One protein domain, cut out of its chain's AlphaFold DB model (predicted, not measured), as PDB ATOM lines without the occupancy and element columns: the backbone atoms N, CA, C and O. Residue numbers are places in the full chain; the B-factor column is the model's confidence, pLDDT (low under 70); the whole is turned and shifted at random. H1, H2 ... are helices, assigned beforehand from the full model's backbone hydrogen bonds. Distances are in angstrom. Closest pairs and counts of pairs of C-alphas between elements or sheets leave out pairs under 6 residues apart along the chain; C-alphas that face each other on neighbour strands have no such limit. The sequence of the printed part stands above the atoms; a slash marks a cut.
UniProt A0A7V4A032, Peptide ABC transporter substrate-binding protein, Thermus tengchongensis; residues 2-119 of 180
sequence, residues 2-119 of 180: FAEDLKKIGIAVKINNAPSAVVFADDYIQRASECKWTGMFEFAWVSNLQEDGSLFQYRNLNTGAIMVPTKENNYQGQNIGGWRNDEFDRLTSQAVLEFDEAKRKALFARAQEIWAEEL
ATOM      1  N   PHE A   2       9.028 -27.579  31.400       98.06
ATOM      2  CA  PHE A   2       8.080 -28.001  30.342       98.06
ATOM      3  C   PHE A   2       6.622 -27.559  30.536       98.06
ATOM      4  O   PHE A   2       5.991 -27.096  29.592       98.06
ATOM      5  N   ALA A   3       6.086 -27.660  31.757       98.31
ATOM      6  CA  ALA A   3       4.696 -27.293  32.042       98.31
ATOM      7  C   ALA A   3       4.364 -25.824  31.703       98.31
ATOM      8  O   ALA A   3       3.214 -25.511  31.408       98.31
ATOM      9  N   GLU A   4       5.354 -24.927  31.737       98.44
ATOM     10  CA  GLU A   4       5.170 -23.520  31.382       98.44
ATOM     11  C   GLU A   4       4.931 -23.343  29.878       98.44
ATOM     12  O   GLU A   4       3.983 -22.665  29.487       98.44
ATOM     13  N   ASP A   5       5.739 -23.994  29.039       98.62
ATOM     14  CA  ASP A   5       5.595 -23.921  27.583       98.62
ATOM     15  C   ASP A   5       4.379 -24.706  27.084       98.62
ATOM     16  O   ASP A   5       3.642 -24.218  26.229       98.62
ATOM     17  N   LEU A   6       4.088 -25.865  27.684       98.69
ATOM     18  CA  LEU A   6       2.879 -26.644  27.387       98.69
ATOM     19  C   LEU A   6       1.598 -25.839  27.651       98.69
ATOM     20  O   LEU A   6       0.654 -25.882  26.859       98.69
ATOM     21  N   LYS A   7       1.578 -25.022  28.711       98.56
ATOM     22  CA  LYS A   7       0.438 -24.149  29.017       98.56
ATOM     23  C   LYS A   7       0.181 -23.113  27.917       98.56
ATOM     24  O   LYS A   7      -0.980 -22.799  27.660       98.56
ATOM     25  N   LYS A   8       1.225 -22.601  27.250       98.75
ATOM     26  CA  LYS A   8       1.093 -21.604  26.166       98.75
ATOM     27  C   LYS A   8       0.309 -22.146  24.967       98.75
ATOM     28  O   LYS A   8      -0.311 -21.362  24.258       98.75
ATOM     29  N   ILE A   9       0.298 -23.466  24.778       98.62
ATOM     30  CA  ILE A   9      -0.449 -24.158  23.719       98.62
ATOM     31  C   ILE A   9      -1.696 -24.890  24.238       98.62
ATOM     32  O   ILE A   9      -2.259 -25.729  23.544       98.62
ATOM     33  N   GLY A  10      -2.149 -24.581  25.458       98.56
ATOM     34  CA  GLY A  10      -3.398 -25.114  26.010       98.56
ATOM     35  C   GLY A  10      -3.297 -26.494  26.667       98.56
ATOM     36  O   GLY A  10      -4.331 -27.079  26.984       98.56
ATOM     37  N   ILE A  11      -2.090 -27.011  26.924       98.69
ATOM     38  CA  ILE A  11      -1.893 -28.287  27.624       98.69
ATOM     39  C   ILE A  11      -1.647 -28.023  29.112       98.69
ATOM     40  O   ILE A  11      -0.601 -27.511  29.518       98.69
ATOM     41  N   ALA A  12      -2.619 -28.387  29.949       98.56
ATOM     42  CA  ALA A  12      -2.467 -28.359  31.399       98.56
ATOM     43  C   ALA A  12      -1.729 -29.613  31.896       98.56
ATOM     44  O   ALA A  12      -2.034 -30.729  31.479       98.56
ATOM     45  N   VAL A  13      -0.794 -29.439  32.834       98.69
ATOM     46  CA  VAL A  13      -0.020 -30.538  33.433       98.69
ATOM     47  C   VAL A  13      -0.408 -30.702  34.899       98.69
ATOM     48  O   VAL A  13      -0.250 -29.776  35.696       98.69
ATOM     49  N   LYS A  14      -0.875 -31.897  35.274       98.62
ATOM     50  CA  LYS A  14      -1.106 -32.282  36.671       98.62
ATOM     51  C   LYS A  14       0.048 -33.152  37.161       98.62
ATOM     52  O   LYS A  14       0.206 -34.281  36.712       98.62
ATOM     53  N   ILE A  15       0.814 -32.643  38.121       98.62
ATOM     54  CA  ILE A  15       1.907 -33.392  38.752       98.62
ATOM     55  C   ILE A  15       1.339 -34.509  39.640       98.62
ATOM     56  O   ILE A  15       0.371 -34.298  40.376       98.62
ATOM     57  N   ASN A  16       1.936 -35.699  39.560       98.56
ATOM     58  CA  ASN A  16       1.554 -36.879  40.337       98.56
ATOM     59  C   ASN A  16       2.791 -37.731  40.671       98.56
ATOM     60  O   ASN A  16       2.959 -38.833  40.157       98.56
ATOM     61  N   ASN A  17       3.689 -37.180  41.485       98.62
ATOM     62  CA  ASN A  17       4.972 -37.811  41.795       98.62
ATOM     63  C   ASN A  17       4.865 -38.733  43.016       98.62
ATOM     64  O   ASN A  17       4.123 -38.447  43.955       98.62
ATOM     65  N   ALA A  18       5.684 -39.785  43.042       98.44
ATOM     66  CA  ALA A  18       5.898 -40.651  44.199       98.44
ATOM     67  C   ALA A  18       7.372 -41.124  44.247       98.44
ATOM     68  O   ALA A  18       8.107 -40.922  43.276       98.44
ATOM     69  N   PRO A  19       7.847 -41.710  45.364       98.69
ATOM     70  CA  PRO A  19       9.220 -42.205  45.474       98.69
ATOM     71  C   PRO A  19       9.545 -43.319  44.469       98.69
ATOM     72  O   PRO A  19       8.661 -44.068  44.063       98.69
ATOM     73  N   SER A  20      10.836 -43.490  44.163       98.44
ATOM     74  CA  SER A  20      11.373 -44.544  43.276       98.44
ATOM     75  C   SER A  20      10.799 -45.938  43.573       98.44
ATOM     76  O   SER A  20      10.266 -46.589  42.680       98.44
ATOM     77  N   ALA A  21      10.812 -46.350  44.845       98.44
ATOM     78  CA  ALA A  21      10.308 -47.657  45.274       98.44
ATOM     79  C   ALA A  21       8.803 -47.867  45.025       98.44
ATOM     80  O   ALA A  21       8.350 -49.002  45.041       98.44
ATOM     81  N   VAL A  22       8.039 -46.789  44.817       98.56
ATOM     82  CA  VAL A  22       6.622 -46.853  44.443       98.56
ATOM     83  C   VAL A  22       6.488 -46.852  42.926       98.56
ATOM     84  O   VAL A  22       5.868 -47.743  42.367       98.56
ATOM     85  N   VAL A  23       7.075 -45.866  42.242       98.69
ATOM     86  CA  VAL A  23       6.835 -45.687  40.801       98.69
ATOM     87  C   VAL A  23       7.499 -46.753  39.934       98.69
ATOM     88  O   VAL A  23       7.041 -46.965  38.818       98.69
ATOM     89  N   PHE A  24       8.547 -47.421  40.424       98.75
ATOM     90  CA  PHE A  24       9.226 -48.520  39.728       98.75
ATOM     91  C   PHE A  24       8.852 -49.907  40.258       98.75
ATOM     92  O   PHE A  24       9.411 -50.896  39.789       98.75
ATOM     93  N   ALA A  25       7.920 -49.996  41.212       98.56
ATOM     94  CA  ALA A  25       7.301 -51.271  41.547       98.56
ATOM     95  C   ALA A  25       6.452 -51.761  40.364       98.56
ATOM     96  O   ALA A  25       5.898 -50.963  39.600       98.56
ATOM     97  N   ASP A  26       6.366 -53.078  40.198       98.06
ATOM     98  CA  ASP A  26       5.647 -53.720  39.096       98.06
ATOM     99  C   ASP A  26       4.154 -53.359  39.094       98.06
ATOM    100  O   ASP A  26       3.572 -53.159  38.029       98.06
ATOM    101  N   ASP A  27       3.560 -53.185  40.276       97.62
ATOM    102  CA  ASP A  27       2.188 -52.716  40.493       97.62
ATOM    103  C   ASP A  27       1.951 -51.239  40.111       97.62
ATOM    104  O   ASP A  27       0.804 -50.776  40.120       97.62
ATOM    105  N   TYR A  28       3.012 -50.511  39.739       98.69
ATOM    106  CA  TYR A  28       2.965 -49.163  39.181       98.69
ATOM    107  C   TYR A  28       3.420 -49.129  37.718       98.69
ATOM    108  O   TYR A  28       2.602 -48.908  36.821       98.69
ATOM    109  N   ILE A  29       4.715 -49.345  37.453       98.69
ATOM    110  CA  ILE A  29       5.308 -49.113  36.125       98.69
ATOM    111  C   ILE A  29       4.763 -50.077  35.067       98.69
ATOM    112  O   ILE A  29       4.465 -49.648  33.956       98.69
ATOM    113  N   GLN A  30       4.530 -51.344  35.426       98.62
ATOM    114  CA  GLN A  30       4.010 -52.385  34.527       98.62
ATOM    115  C   GLN A  30       2.472 -52.496  34.554       98.62
ATOM    116  O   GLN A  30       1.926 -53.534  34.179       98.62
ATOM    117  N   ARG A  31       1.753 -51.469  35.033       98.62
ATOM    118  CA  ARG A  31       0.273 -51.445  35.101       98.62
ATOM    119  C   ARG A  31      -0.349 -50.265  34.350       98.62
ATOM    120  O   ARG A  31      -1.455 -49.826  34.664       98.62
ATOM    121  N   ALA A  32       0.330 -49.771  33.315       98.62
ATOM    122  CA  ALA A  32      -0.220 -48.757  32.410       98.62
ATOM    123  C   ALA A  32      -1.525 -49.221  31.741       98.62
ATOM    124  O   ALA A  32      -2.477 -48.451  31.631       98.62
ATOM    125  N   SER A  33      -1.604 -50.510  31.378       98.56
ATOM    126  CA  SER A  33      -2.802 -51.147  30.809       98.56
ATOM    127  C   SER A  33      -4.010 -51.144  31.755       98.56
ATOM    128  O   SER A  33      -5.138 -51.320  31.313       98.56
ATOM    129  N   GLU A  34      -3.780 -50.945  33.055       98.69
ATOM    130  CA  GLU A  34      -4.810 -50.806  34.093       98.69
ATOM    131  C   GLU A  34      -4.990 -49.343  34.527       98.69
ATOM    132  O   GLU A  34      -5.555 -49.057  35.581       98.69
ATOM    133  N   CYS A  35      -4.481 -48.404  33.726       98.56
ATOM    134  CA  CYS A  35      -4.551 -46.963  33.959       98.56
ATOM    135  C   CYS A  35      -3.899 -46.506  35.275       98.56
ATOM    136  O   CYS A  35      -4.264 -45.463  35.820       98.56
ATOM    137  N   LYS A  36      -2.913 -47.253  35.794       98.50
ATOM    138  CA  LYS A  36      -2.205 -46.888  37.031       98.50
ATOM    139  C   LYS A  36      -1.453 -45.559  36.913       98.50
ATOM    140  O   LYS A  36      -1.379 -44.791  37.872       98.50
ATOM    141  N   TRP A  37      -0.954 -45.278  35.717       98.75
ATOM    142  CA  TRP A  37      -0.507 -43.972  35.252       98.75
ATOM    143  C   TRP A  37      -1.087 -43.751  33.848       98.75
ATOM    144  O   TRP A  37      -1.250 -44.699  33.085       98.75
ATOM    145  N   THR A  38      -1.481 -42.515  33.534       98.62
ATOM    146  CA  THR A  38      -2.400 -42.220  32.410       98.62
ATOM    147  C   THR A  38      -1.882 -41.129  31.472       98.62
ATOM    148  O   THR A  38      -2.662 -40.400  30.864       98.62
ATOM    149  N   GLY A  39      -0.570 -40.931  31.423       98.31
ATOM    150  CA  GLY A  39       0.044 -39.844  30.670       98.31
ATOM    151  C   GLY A  39       1.561 -39.928  30.719       98.31
ATOM    152  O   GLY A  39       2.127 -41.014  30.675       98.31
ATOM    153  N   MET A  40       2.221 -38.777  30.829       98.75
ATOM    154  CA  MET A  40       3.682 -38.703  30.838       98.75
ATOM    155  C   MET A  40       4.278 -39.339  32.102       98.75
ATOM    156  O   MET A  40       3.886 -38.995  33.218       98.75
ATOM    157  N   PHE A  41       5.276 -40.202  31.912       98.81
ATOM    158  CA  PHE A  41       6.097 -40.771  32.978       98.81
ATOM    159  C   PHE A  41       7.578 -40.591  32.619       98.81
ATOM    160  O   PHE A  41       8.133 -41.319  31.802       98.81
ATOM    161  N   GLU A  42       8.215 -39.580  33.215       98.81
ATOM    162  CA  GLU A  42       9.626 -39.261  32.988       98.81
ATOM    163  C   GLU A  42      10.534 -40.070  33.927       98.81
ATOM    164  O   GLU A  42      10.416 -39.988  35.151       98.81
ATOM    165  N   PHE A  43      11.457 -40.842  33.351       98.75
ATOM    166  CA  PHE A  43      12.518 -41.565  34.054       98.75
ATOM    167  C   PHE A  43      13.663 -41.885  33.078       98.75
ATOM    168  O   PHE A  43      13.682 -41.399  31.948       98.75
ATOM    169  N   ALA A  44      14.640 -42.688  33.506       98.62
ATOM    170  CA  ALA A  44      15.727 -43.135  32.644       98.62
ATOM    171  C   ALA A  44      15.872 -44.657  32.681       98.62
ATOM    172  O   ALA A  44      16.009 -45.239  33.758       98.62
ATOM    173  N   TRP A  45      15.931 -45.269  31.501       98.62
ATOM    174  CA  TRP A  45      16.447 -46.622  31.336       98.62
ATOM    175  C   TRP A  45      17.971 -46.618  31.446       98.62
ATOM    176  O   TRP A  45      18.638 -45.708  30.950       98.62
ATOM    177  N   VAL A  46      18.522 -47.642  32.092       98.44
ATOM    178  CA  VAL A  46      19.959 -47.925  32.069       98.44
ATOM    179  C   VAL A  46      20.142 -49.273  31.399       98.44
ATOM    180  O   VAL A  46      19.793 -50.304  31.970       98.44
ATOM    181  N   SER A  47      20.652 -49.242  30.174       98.12
ATOM    182  CA  SER A  47      20.839 -50.424  29.334       98.12
ATOM    183  C   SER A  47      22.230 -51.029  29.519       98.12
ATOM    184  O   SER A  47      23.174 -50.354  29.933       98.12
ATOM    185  N   ASN A  48      22.358 -52.312  29.191       98.25
ATOM    186  CA  ASN A  48      23.640 -53.003  29.074       98.25
ATOM    187  C   ASN A  48      23.989 -53.203  27.579       98.25
ATOM    188  O   ASN A  48      23.393 -52.571  26.711       98.25
ATOM    189  N   LEU A  49      24.970 -54.056  27.266       98.38
ATOM    190  CA  LEU A  49      25.376 -54.338  25.878       98.38
ATOM    191  C   LEU A  49      24.426 -55.284  25.115       98.38
ATOM    192  O   LEU A  49      24.619 -55.488  23.918       98.38
ATOM    193  N   GLN A  50      23.433 -55.879  25.778       98.00
ATOM    194  CA  GLN A  50      22.463 -56.808  25.187       98.00
ATOM    195  C   GLN A  50      21.254 -56.045  24.627       98.00
ATOM    196  O   GLN A  50      20.117 -56.305  25.003       98.00
ATOM    197  N   GLU A  51      21.512 -55.068  23.758       98.56
ATOM    198  CA  GLU A  51      20.457 -54.289  23.106       98.56
ATOM    199  C   GLU A  51      19.690 -55.152  22.092       98.56
ATOM    200  O   GLU A  51      20.283 -55.731  21.177       98.56
ATOM    201  N   ASP A  52      18.370 -55.215  22.253       98.31
ATOM    202  CA  ASP A  52      17.461 -56.037  21.451       98.31
ATOM    203  C   ASP A  52      16.187 -55.293  20.999       98.31
ATOM    204  O   ASP A  52      15.353 -55.869  20.298       98.31
ATOM    205  N   GLY A  53      16.024 -54.017  21.368       98.56
ATOM    206  CA  GLY A  53      14.837 -53.211  21.081       98.56
ATOM    207  C   GLY A  53      13.590 -53.594  21.886       98.56
ATOM    208  O   GLY A  53      12.520 -53.028  21.652       98.56
ATOM    209  N   SER A  54      13.689 -54.524  22.842       98.56
ATOM    210  CA  SER A  54      12.537 -55.110  23.547       98.56
ATOM    211  C   SER A  54      11.717 -54.117  24.376       98.56
ATOM    212  O   SER A  54      10.530 -54.354  24.606       98.56
ATOM    213  N   LEU A  55      12.298 -52.973  24.759       98.75
ATOM    214  CA  LEU A  55      11.575 -51.866  25.402       98.75
ATOM    215  C   LEU A  55      10.417 -51.329  24.549       98.75
ATOM    216  O   LEU A  55       9.503 -50.709  25.085       98.75
ATOM    217  N   PHE A  56      10.460 -51.551  23.235       98.88
ATOM    218  CA  PHE A  56       9.485 -51.033  22.279       98.88
ATOM    219  C   PHE A  56       8.936 -52.112  21.337       98.88
ATOM    220  O   PHE A  56       8.106 -51.816  20.487       98.88
ATOM    221  N   GLN A  57       9.340 -53.374  21.492       98.81
ATOM    222  CA  GLN A  57       8.697 -54.462  20.758       98.81
ATOM    223  C   GLN A  57       7.264 -54.658  21.258       98.81
ATOM    224  O   GLN A  57       7.007 -54.597  22.461       98.81
ATOM    225  N   TYR A  58       6.322 -54.946  20.366       98.88
ATOM    226  CA  TYR A  58       5.060 -55.564  20.768       98.88
ATOM    227  C   TYR A  58       5.237 -57.076  20.879       98.88
ATOM    228  O   TYR A  58       4.859 -57.672  21.893       98.88
ATOM    229  N   ARG A  59       5.852 -57.699  19.871       98.56
ATOM    230  CA  ARG A  59       6.127 -59.133  19.833       98.56
ATOM    231  C   ARG A  59       7.511 -59.423  19.263       98.56
ATOM    232  O   ARG A  59       7.849 -59.000  18.164       98.56
ATOM    233  N   ASN A  60       8.271 -60.266  19.955       98.38
ATOM    234  CA  ASN A  60       9.478 -60.857  19.391       98.38
ATOM    235  C   ASN A  60       9.090 -61.975  18.408       98.38
ATOM    236  O   ASN A  60       8.525 -62.996  18.810       98.38
ATOM    237  N   LEU A  61       9.384 -61.805  17.119       98.69
ATOM    238  CA  LEU A  61       8.929 -62.730  16.075       98.69
ATOM    239  C   LEU A  61       9.664 -64.077  16.092       98.69
ATOM    240  O   LEU A  61       9.144 -65.056  15.560       98.69
ATOM    241  N   ASN A  62      10.829 -64.151  16.735       98.56
ATOM    242  CA  ASN A  62      11.625 -65.378  16.804       98.56
ATOM    243  C   ASN A  62      11.061 -66.371  17.829       98.56
ATOM    244  O   ASN A  62      11.239 -67.576  17.694       98.56
ATOM    245  N   THR A  63      10.397 -65.861  18.870       98.50
ATOM    246  CA  THR A  63       9.875 -66.663  19.994       98.50
ATOM    247  C   THR A  63       8.356 -66.596  20.134       98.50
ATOM    248  O   THR A  63       7.762 -67.437  20.802       98.50
ATOM    249  N   GLY A  64       7.713 -65.597  19.524       98.38
ATOM    250  CA  GLY A  64       6.293 -65.298  19.703       98.38
ATOM    251  C   GLY A  64       5.963 -64.570  21.011       98.38
ATOM    252  O   GLY A  64       4.789 -64.272  21.241       98.38
ATOM    253  N   ALA A  65       6.959 -64.263  21.851       98.62
ATOM    254  CA  ALA A  65       6.761 -63.582  23.128       98.62
ATOM    255  C   ALA A  65       6.188 -62.169  22.928       98.62
ATOM    256  O   ALA A  65       6.677 -61.411  22.091       98.62
ATOM    257  N   ILE A  66       5.158 -61.819  23.703       98.75
ATOM    258  CA  ILE A  66       4.574 -60.470  23.738       98.75
ATOM    259  C   ILE A  66       5.293 -59.664  24.819       98.75
ATOM    260  O   ILE A  66       5.379 -60.117  25.959       98.75
ATOM    261  N   MET A  67       5.766 -58.468  24.467       98.62
ATOM    262  CA  MET A  67       6.633 -57.647  25.320       98.62
ATOM    263  C   MET A  67       5.894 -56.481  26.003       98.62
ATOM    264  O   MET A  67       6.510 -55.728  26.760       98.62
ATOM    265  N   VAL A  68       4.585 -56.340  25.762       98.81
ATOM    266  CA  VAL A  68       3.708 -55.367  26.431       98.81
ATOM    267  C   VAL A  68       3.077 -56.007  27.673       98.81
ATOM    268  O   VAL A  68       2.271 -56.928  27.515       98.81
ATOM    269  N   PRO A  69       3.377 -55.533  28.896       98.69
ATOM    270  CA  PRO A  69       2.873 -56.141  30.119       98.69
ATOM    271  C   PRO A  69       1.387 -55.831  30.310       98.69
ATOM    272  O   PRO A  69       0.995 -54.716  30.646       98.69
ATOM    273  N   THR A  70       0.558 -56.850  30.115       98.75
ATOM    274  CA  THR A  70      -0.902 -56.812  30.262       98.75
ATOM    275  C   THR A  70      -1.384 -58.060  30.995       98.75
ATOM    276  O   THR A  70      -0.627 -59.011  31.194       98.75
ATOM    277  N   LYS A  71      -2.658 -58.113  31.392       98.31
ATOM    278  CA  LYS A  71      -3.201 -59.328  32.018       98.31
ATOM    279  C   LYS A  71      -3.117 -60.529  31.065       98.31
ATOM    280  O   LYS A  71      -2.853 -61.645  31.507       98.31
ATOM    281  N   GLU A  72      -3.294 -60.288  29.771       98.00
ATOM    282  CA  GLU A  72      -3.364 -61.278  28.697       98.00
ATOM    283  C   GLU A  72      -2.038 -62.021  28.468       98.00
ATOM    284  O   GLU A  72      -2.062 -63.165  28.020       98.00
ATOM    285  N   ASN A  73      -0.895 -61.409  28.803       98.25
ATOM    286  CA  ASN A  73       0.431 -62.040  28.737       98.25
ATOM    287  C   ASN A  73       1.085 -62.221  30.121       98.25
ATOM    288  O   ASN A  73       2.309 -62.285  30.224       98.25
ATOM    289  N   ASN A  74       0.286 -62.270  31.195       98.19
ATOM    290  CA  ASN A  74       0.777 -62.423  32.570       98.19
ATOM    291  C   ASN A  74       1.743 -61.304  33.016       98.19
ATOM    292  O   ASN A  74       2.651 -61.545  33.809       98.19
ATOM    293  N   TYR A  75       1.533 -60.081  32.521       98.38
ATOM    294  CA  TYR A  75       2.308 -58.870  32.811       98.38
ATOM    295  C   TYR A  75       3.803 -58.980  32.476       98.38
ATOM    296  O   TYR A  75       4.647 -58.357  33.128       98.38
ATOM    297  N   GLN A  76       4.138 -59.765  31.451       98.44
ATOM    298  CA  GLN A  76       5.506 -59.947  30.970       98.44
ATOM    299  C   GLN A  76       5.960 -58.805  30.050       98.44
ATOM    300  O   GLN A  76       5.161 -58.205  29.332       98.44
ATOM    301  N   GLY A  77       7.272 -58.559  30.027       98.31
ATOM    302  CA  GLY A  77       7.904 -57.584  29.139       98.31
ATOM    303  C   GLY A  77       7.987 -56.166  29.708       98.31
ATOM    304  O   GLY A  77       7.540 -55.881  30.821       98.31
ATOM    305  N   GLN A  78       8.633 -55.284  28.945       98.62
ATOM    306  CA  GLN A  78       9.002 -53.931  29.374       98.62
ATOM    307  C   GLN A  78       8.513 -52.825  28.429       98.62
ATOM    308  O   GLN A  78       8.806 -51.655  28.676       98.62
ATOM    309  N   ASN A  79       7.722 -53.148  27.400       98.75
ATOM    310  CA  ASN A  79       7.024 -52.144  26.599       98.75
ATOM    311  C   ASN A  79       5.813 -51.606  27.371       98.75
ATOM    312  O   ASN A  79       4.653 -51.900  27.087       98.75
ATOM    313  N   ILE A  80       6.112 -50.830  28.410       98.69
ATOM    314  CA  ILE A  80       5.143 -50.309  29.377       98.69
ATOM    315  C   ILE A  80       4.192 -49.269  28.774       98.69
ATOM    316  O   ILE A  80       3.119 -49.045  29.322       98.69
ATOM    317  N   GLY A  81       4.578 -48.633  27.663       98.31
ATOM    318  CA  GLY A  81       3.742 -47.675  26.934       98.31
ATOM    319  C   GLY A  81       2.726 -48.337  26.003       98.31
ATOM    320  O   GLY A  81       1.839 -47.658  25.497       98.31
ATOM    321  N   GLY A  82       2.842 -49.650  25.780       98.50
ATOM    322  CA  GLY A  82       1.920 -50.406  24.938       98.50
ATOM    323  C   GLY A  82       2.005 -50.064  23.453       98.50
ATOM    324  O   GLY A  82       1.020 -50.242  22.737       98.50
ATOM    325  N   TRP A  83       3.154 -49.573  22.982       98.81
ATOM    326  CA  TRP A  83       3.337 -49.294  21.560       98.81
ATOM    327  C   TRP A  83       3.382 -50.589  20.752       98.81
ATOM    328  O   TRP A  83       3.832 -51.629  21.236       98.81
ATOM    329  N   ARG A  84       2.925 -50.525  19.503       98.81
ATOM    330  CA  ARG A  84       2.990 -51.637  18.565       98.81
ATOM    331  C   ARG A  84       3.306 -51.119  17.177       98.81
ATOM    332  O   ARG A  84       2.531 -50.348  16.619       98.81
ATOM    333  N   ASN A  85       4.382 -51.641  16.606       98.88
ATOM    334  CA  ASN A  85       4.734 -51.437  15.215       98.88
ATOM    335  C   ASN A  85       5.315 -52.741  14.653       98.88
ATOM    336  O   ASN A  85       6.381 -53.193  15.067       98.88
ATOM    337  N   ASP A  86       4.593 -53.361  13.718       98.81
ATOM    338  CA  ASP A  86       4.935 -54.699  13.221       98.81
ATOM    339  C   ASP A  86       6.258 -54.697  12.411       98.81
ATOM    340  O   ASP A  86       6.972 -55.701  12.383       98.81
ATOM    341  N   GLU A  87       6.633 -53.571  11.787       98.88
ATOM    342  CA  GLU A  87       7.913 -53.438  11.073       98.88
ATOM    343  C   GLU A  87       9.084 -53.245  12.046       98.88
ATOM    344  O   GLU A  87      10.146 -53.838  11.855       98.88
ATOM    345  N   PHE A  88       8.890 -52.487  13.128       98.94
ATOM    346  CA  PHE A  88       9.861 -52.385  14.216       98.94
ATOM    347  C   PHE A  88      10.116 -53.757  14.852       98.94
ATOM    348  O   PHE A  88      11.275 -54.148  15.018       98.94
ATOM    349  N   ASP A  89       9.053 -54.516  15.136       98.94
ATOM    350  CA  ASP A  89       9.140 -55.889  15.642       98.94
ATOM    351  C   ASP A  89       9.948 -56.777  14.689       98.94
ATOM    352  O   ASP A  89      10.847 -57.503  15.122       98.94
ATOM    353  N   ARG A  90       9.680 -56.690  13.378       98.88
ATOM    354  CA  ARG A  90      10.393 -57.460  12.350       98.88
ATOM    355  C   ARG A  90      11.876 -57.103  12.283       98.88
ATOM    356  O   ARG A  90      12.720 -58.001  12.258       98.88
ATOM    357  N   LEU A  91      12.199 -55.812  12.247       98.94
ATOM    358  CA  LEU A  91      13.573 -55.317  12.147       98.94
ATOM    359  C   LEU A  91      14.397 -55.710  13.371       98.94
ATOM    360  O   LEU A  91      15.500 -56.234  13.219       98.94
ATOM    361  N   THR A  92      13.863 -55.495  14.573       98.88
ATOM    362  CA  THR A  92      14.587 -55.782  15.818       98.88
ATOM    363  C   THR A  92      14.694 -57.285  16.082       98.88
ATOM    364  O   THR A  92      15.761 -57.757  16.473       98.88
ATOM    365  N   SER A  93      13.659 -58.070  15.754       98.88
ATOM    366  CA  SER A  93      13.727 -59.539  15.810       98.88
ATOM    367  C   SER A  93      14.788 -60.106  14.859       98.88
ATOM    368  O   SER A  93      15.513 -61.022  15.240       98.88
ATOM    369  N   GLN A  94      14.941 -59.555  13.650       98.81
ATOM    370  CA  GLN A  94      16.024 -59.971  12.752       98.81
ATOM    371  C   GLN A  94      17.393 -59.505  13.266       98.81
ATOM    372  O   GLN A  94      18.357 -60.266  13.214       98.81
ATOM    373  N   ALA A  95      17.494 -58.276  13.782       98.69
ATOM    374  CA  ALA A  95      18.767 -57.676  14.186       98.69
ATOM    375  C   ALA A  95      19.519 -58.510  15.231       98.69
ATOM    376  O   ALA A  95      20.741 -58.625  15.157       98.69
ATOM    377  N   VAL A  96      18.801 -59.140  16.165       98.38
ATOM    378  CA  VAL A  96      19.407 -59.985  17.209       98.38
ATOM    379  C   VAL A  96      19.914 -61.338  16.697       98.38
ATOM    380  O   VAL A  96      20.686 -61.997  17.391       98.38
ATOM    381  N   LEU A  97      19.513 -61.754  15.493       98.56
ATOM    382  CA  LEU A  97      20.034 -62.951  14.824       98.56
ATOM    383  C   LEU A  97      21.237 -62.639  13.917       98.56
ATOM    384  O   LEU A  97      21.959 -63.551  13.516       98.56
ATOM    385  N   GLU A  98      21.475 -61.364  13.595       98.44
ATOM    386  CA  GLU A  98      22.584 -60.929  12.744       98.44
ATOM    387  C   GLU A  98      23.864 -60.708  13.561       98.44
ATOM    388  O   GLU A  98      24.012 -59.735  14.307       98.44
ATOM    389  N   PHE A  99      24.841 -61.597  13.385       98.31
ATOM    390  CA  PHE A  99      26.148 -61.479  14.044       98.31
ATOM    391  C   PHE A  99      27.090 -60.512  13.317       98.31
ATOM    392  O   PHE A  99      27.956 -59.914  13.959       98.31
ATOM    393  N   ASP A 100      26.881 -60.301  12.015       98.62
ATOM    394  CA  ASP A 100      27.572 -59.269  11.241       98.62
ATOM    395  C   ASP A 100      27.176 -57.872  11.743       98.62
ATOM    396  O   ASP A 100      26.000 -57.497  11.749       98.62
ATOM    397  N   GLU A 101      28.168 -57.098  12.181       98.38
ATOM    398  CA  GLU A 101      27.949 -55.783  12.784       98.38
ATOM    399  C   GLU A 101      27.290 -54.794  11.816       98.38
ATOM    400  O   GLU A 101      26.380 -54.064  12.213       98.38
ATOM    401  N   ALA A 102      27.709 -54.772  10.549       98.56
ATOM    402  CA  ALA A 102      27.200 -53.819   9.571       98.56
ATOM    403  C   ALA A 102      25.731 -54.105   9.235       98.56
ATOM    404  O   ALA A 102      24.920 -53.177   9.169       98.56
ATOM    405  N   LYS A 103      25.368 -55.386   9.094       98.75
ATOM    406  CA  LYS A 103      23.977 -55.805   8.868       98.75
ATOM    407  C   LYS A 103      23.094 -55.522  10.078       98.75
ATOM    408  O   LYS A 103      22.042 -54.901   9.925       98.75
ATOM    409  N   ARG A 104      23.540 -55.903  11.282       98.75
ATOM    410  CA  ARG A 104      22.817 -55.616  12.532       98.75
ATOM    411  C   ARG A 104      22.594 -54.115  12.708       98.75
ATOM    412  O   ARG A 104      21.485 -53.688  13.025       98.75
ATOM    413  N   LYS A 105      23.619 -53.302  12.434       98.75
ATOM    414  CA  LYS A 105      23.539 -51.837  12.486       98.75
ATOM    415  C   LYS A 105      22.509 -51.274  11.509       98.75
ATOM    416  O   LYS A 105      21.756 -50.391  11.900       98.75
ATOM    417  N   ALA A 106      22.454 -51.765  10.271       98.81
ATOM    418  CA  ALA A 106      21.481 -51.293   9.283       98.81
ATOM    419  C   ALA A 106      20.029 -51.567   9.719       98.81
ATOM    420  O   ALA A 106      19.169 -50.698   9.582       98.81
ATOM    421  N   LEU A 107      19.770 -52.739  10.308       98.88
ATOM    422  CA  LEU A 107      18.451 -53.089  10.849       98.88
ATOM    423  C   LEU A 107      18.057 -52.180  12.018       98.88
ATOM    424  O   LEU A 107      16.965 -51.613  12.013       98.88
ATOM    425  N   PHE A 108      18.961 -51.975  12.980       98.88
ATOM    426  CA  PHE A 108      18.717 -51.057  14.095       98.88
ATOM    427  C   PHE A 108      18.580 -49.601  13.646       98.88
ATOM    428  O   PHE A 108      17.812 -48.861  14.255       98.88
ATOM    429  N   ALA A 109      19.301 -49.164  12.611       98.88
ATOM    430  CA  ALA A 109      19.163 -47.815  12.070       98.88
ATOM    431  C   ALA A 109      17.743 -47.590  11.536       98.88
ATOM    432  O   ALA A 109      17.085 -46.641  11.952       98.88
ATOM    433  N   ARG A 110      17.219 -48.522  10.725       98.88
ATOM    434  CA  ARG A 110      15.842 -48.412  10.229       98.88
ATOM    435  C   ARG A 110      14.803 -48.499  11.351       98.88
ATOM    436  O   ARG A 110      13.819 -47.767  11.323       98.88
ATOM    437  N   ALA A 111      15.027 -49.351  12.353       98.88
ATOM    438  CA  ALA A 111      14.145 -49.432  13.518       98.88
ATOM    439  C   ALA A 111      14.105 -48.101  14.296       98.88
ATOM    440  O   ALA A 111      13.035 -47.656  14.705       98.88
ATOM    441  N   GLN A 112      15.254 -47.435  14.455       98.88
ATOM    442  CA  GLN A 112      15.349 -46.127  15.110       98.88
ATOM    443  C   GLN A 112      14.705 -44.999  14.293       98.88
ATOM    444  O   GLN A 112      14.126 -44.097  14.890       98.88
ATOM    445  N   GLU A 113      14.766 -45.044  12.959       98.88
ATOM    446  CA  GLU A 113      14.050 -44.091  12.095       98.88
ATOM    447  C   GLU A 113      12.537 -44.161  12.335       98.88
ATOM    448  O   GLU A 113      11.922 -43.146  12.641       98.88
ATOM    449  N   ILE A 114      11.958 -45.369  12.306       98.88
ATOM    450  CA  ILE A 114      10.529 -45.586  12.594       98.88
ATOM    451  C   ILE A 114      10.182 -45.102  14.003       98.88
ATOM    452  O   ILE A 114       9.201 -44.391  14.204       98.88
ATOM    453  N   TRP A 115      11.005 -45.460  14.989       98.88
ATOM    454  CA  TRP A 115      10.798 -45.038  16.370       98.88
ATOM    455  C   TRP A 115      10.786 -43.508  16.508       98.88
ATOM    456  O   TRP A 115       9.963 -42.960  17.239       98.88
ATOM    457  N   ALA A 116      11.665 -42.804  15.790       98.81
ATOM    458  CA  ALA A 116      11.735 -41.345  15.814       98.81
ATOM    459  C   ALA A 116      10.573 -40.673  15.060       98.81
ATOM    460  O   ALA A 116      10.169 -39.575  15.435       98.81
ATOM    461  N   GLU A 117      10.039 -41.321  14.023       98.81
ATOM    462  CA  GLU A 117       8.846 -40.875  13.293       98.81
ATOM    463  C   GLU A 117       7.570 -41.016  14.146       98.81
ATOM    464  O   GLU A 117       6.711 -40.133  14.114       98.81
ATOM    465  N   GLU A 118       7.449 -42.092  14.934       98.81
ATOM    466  CA  GLU A 118       6.231 -42.404  15.703       98.81
ATOM    467  C   GLU A 118       6.254 -41.940  17.168       98.81
ATOM    468  O   GLU A 118       5.195 -41.817  17.782       98.81
ATOM    469  N   LEU A 119       7.436 -41.664  17.733       98.69
ATOM    470  CA  LEU A 119       7.641 -41.186  19.108       98.69
ATOM    471  C   LEU A 119       6.859 -41.977  20.181       98.69
ATOM    472  O   LEU A 119       6.140 -41.380  20.990       98.69
TER     473      LEU A 119
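What this domain is: This is residues 2 to 119 of the 180 residues of the protein "Peptide ABC transporter substrate-binding protein" of Thermus tengchongensis (UniProt A0A7V4A032). Little regular structure: small helices H1, H2 and H3 at one end, a looping middle, residues 30 to 85, and a helical hairpin, H4 and H5, at the other end. Residues 5 to 10 stick out. The printed part has 118 residues, 43 in five named helices, H1 to H5, with no named strand: all helix. It is only just loose, close to compact: radius of gyration of the C-alphas 16.5 A, spans 46 by 35 by 24 A.

How they stand to each other: H1, residues 2 to 8, touches no helix. H2, residues 20 to 23, and H3, residues 26 to 29, are close but not clearly touching; their closest C-alphas, Val 23 and Ile 29, are 6.0 A apart. H4, residues 86 to 95, and H5, residues 101 to 118, touch, their closest C-alphas, Ala 95 and Arg 104, 4.8 A apart; they run opposite ways at a shallow tilt of 22 degrees. Every O i to N i+4 pair is within hydrogen-bond range in H4 and H5, 2 of 3 in H1; H2 and H3 are too short for one.

Where its parts are: H1 begins at C-alpha 2 (8.080, -28.001, 30.342). H4 measures 14.2 A; H5, 25.7 A, ends at C-alpha 118 (6.231, -42.404, 15.703).

The domain as a whole: The farthest C-alphas, Lys 8 and Phe 99, are 48.6 A apart. The printed part has no cut; links H1 to H2 and H3 to H4 are long. No printed residue is under 70 in pLDDT.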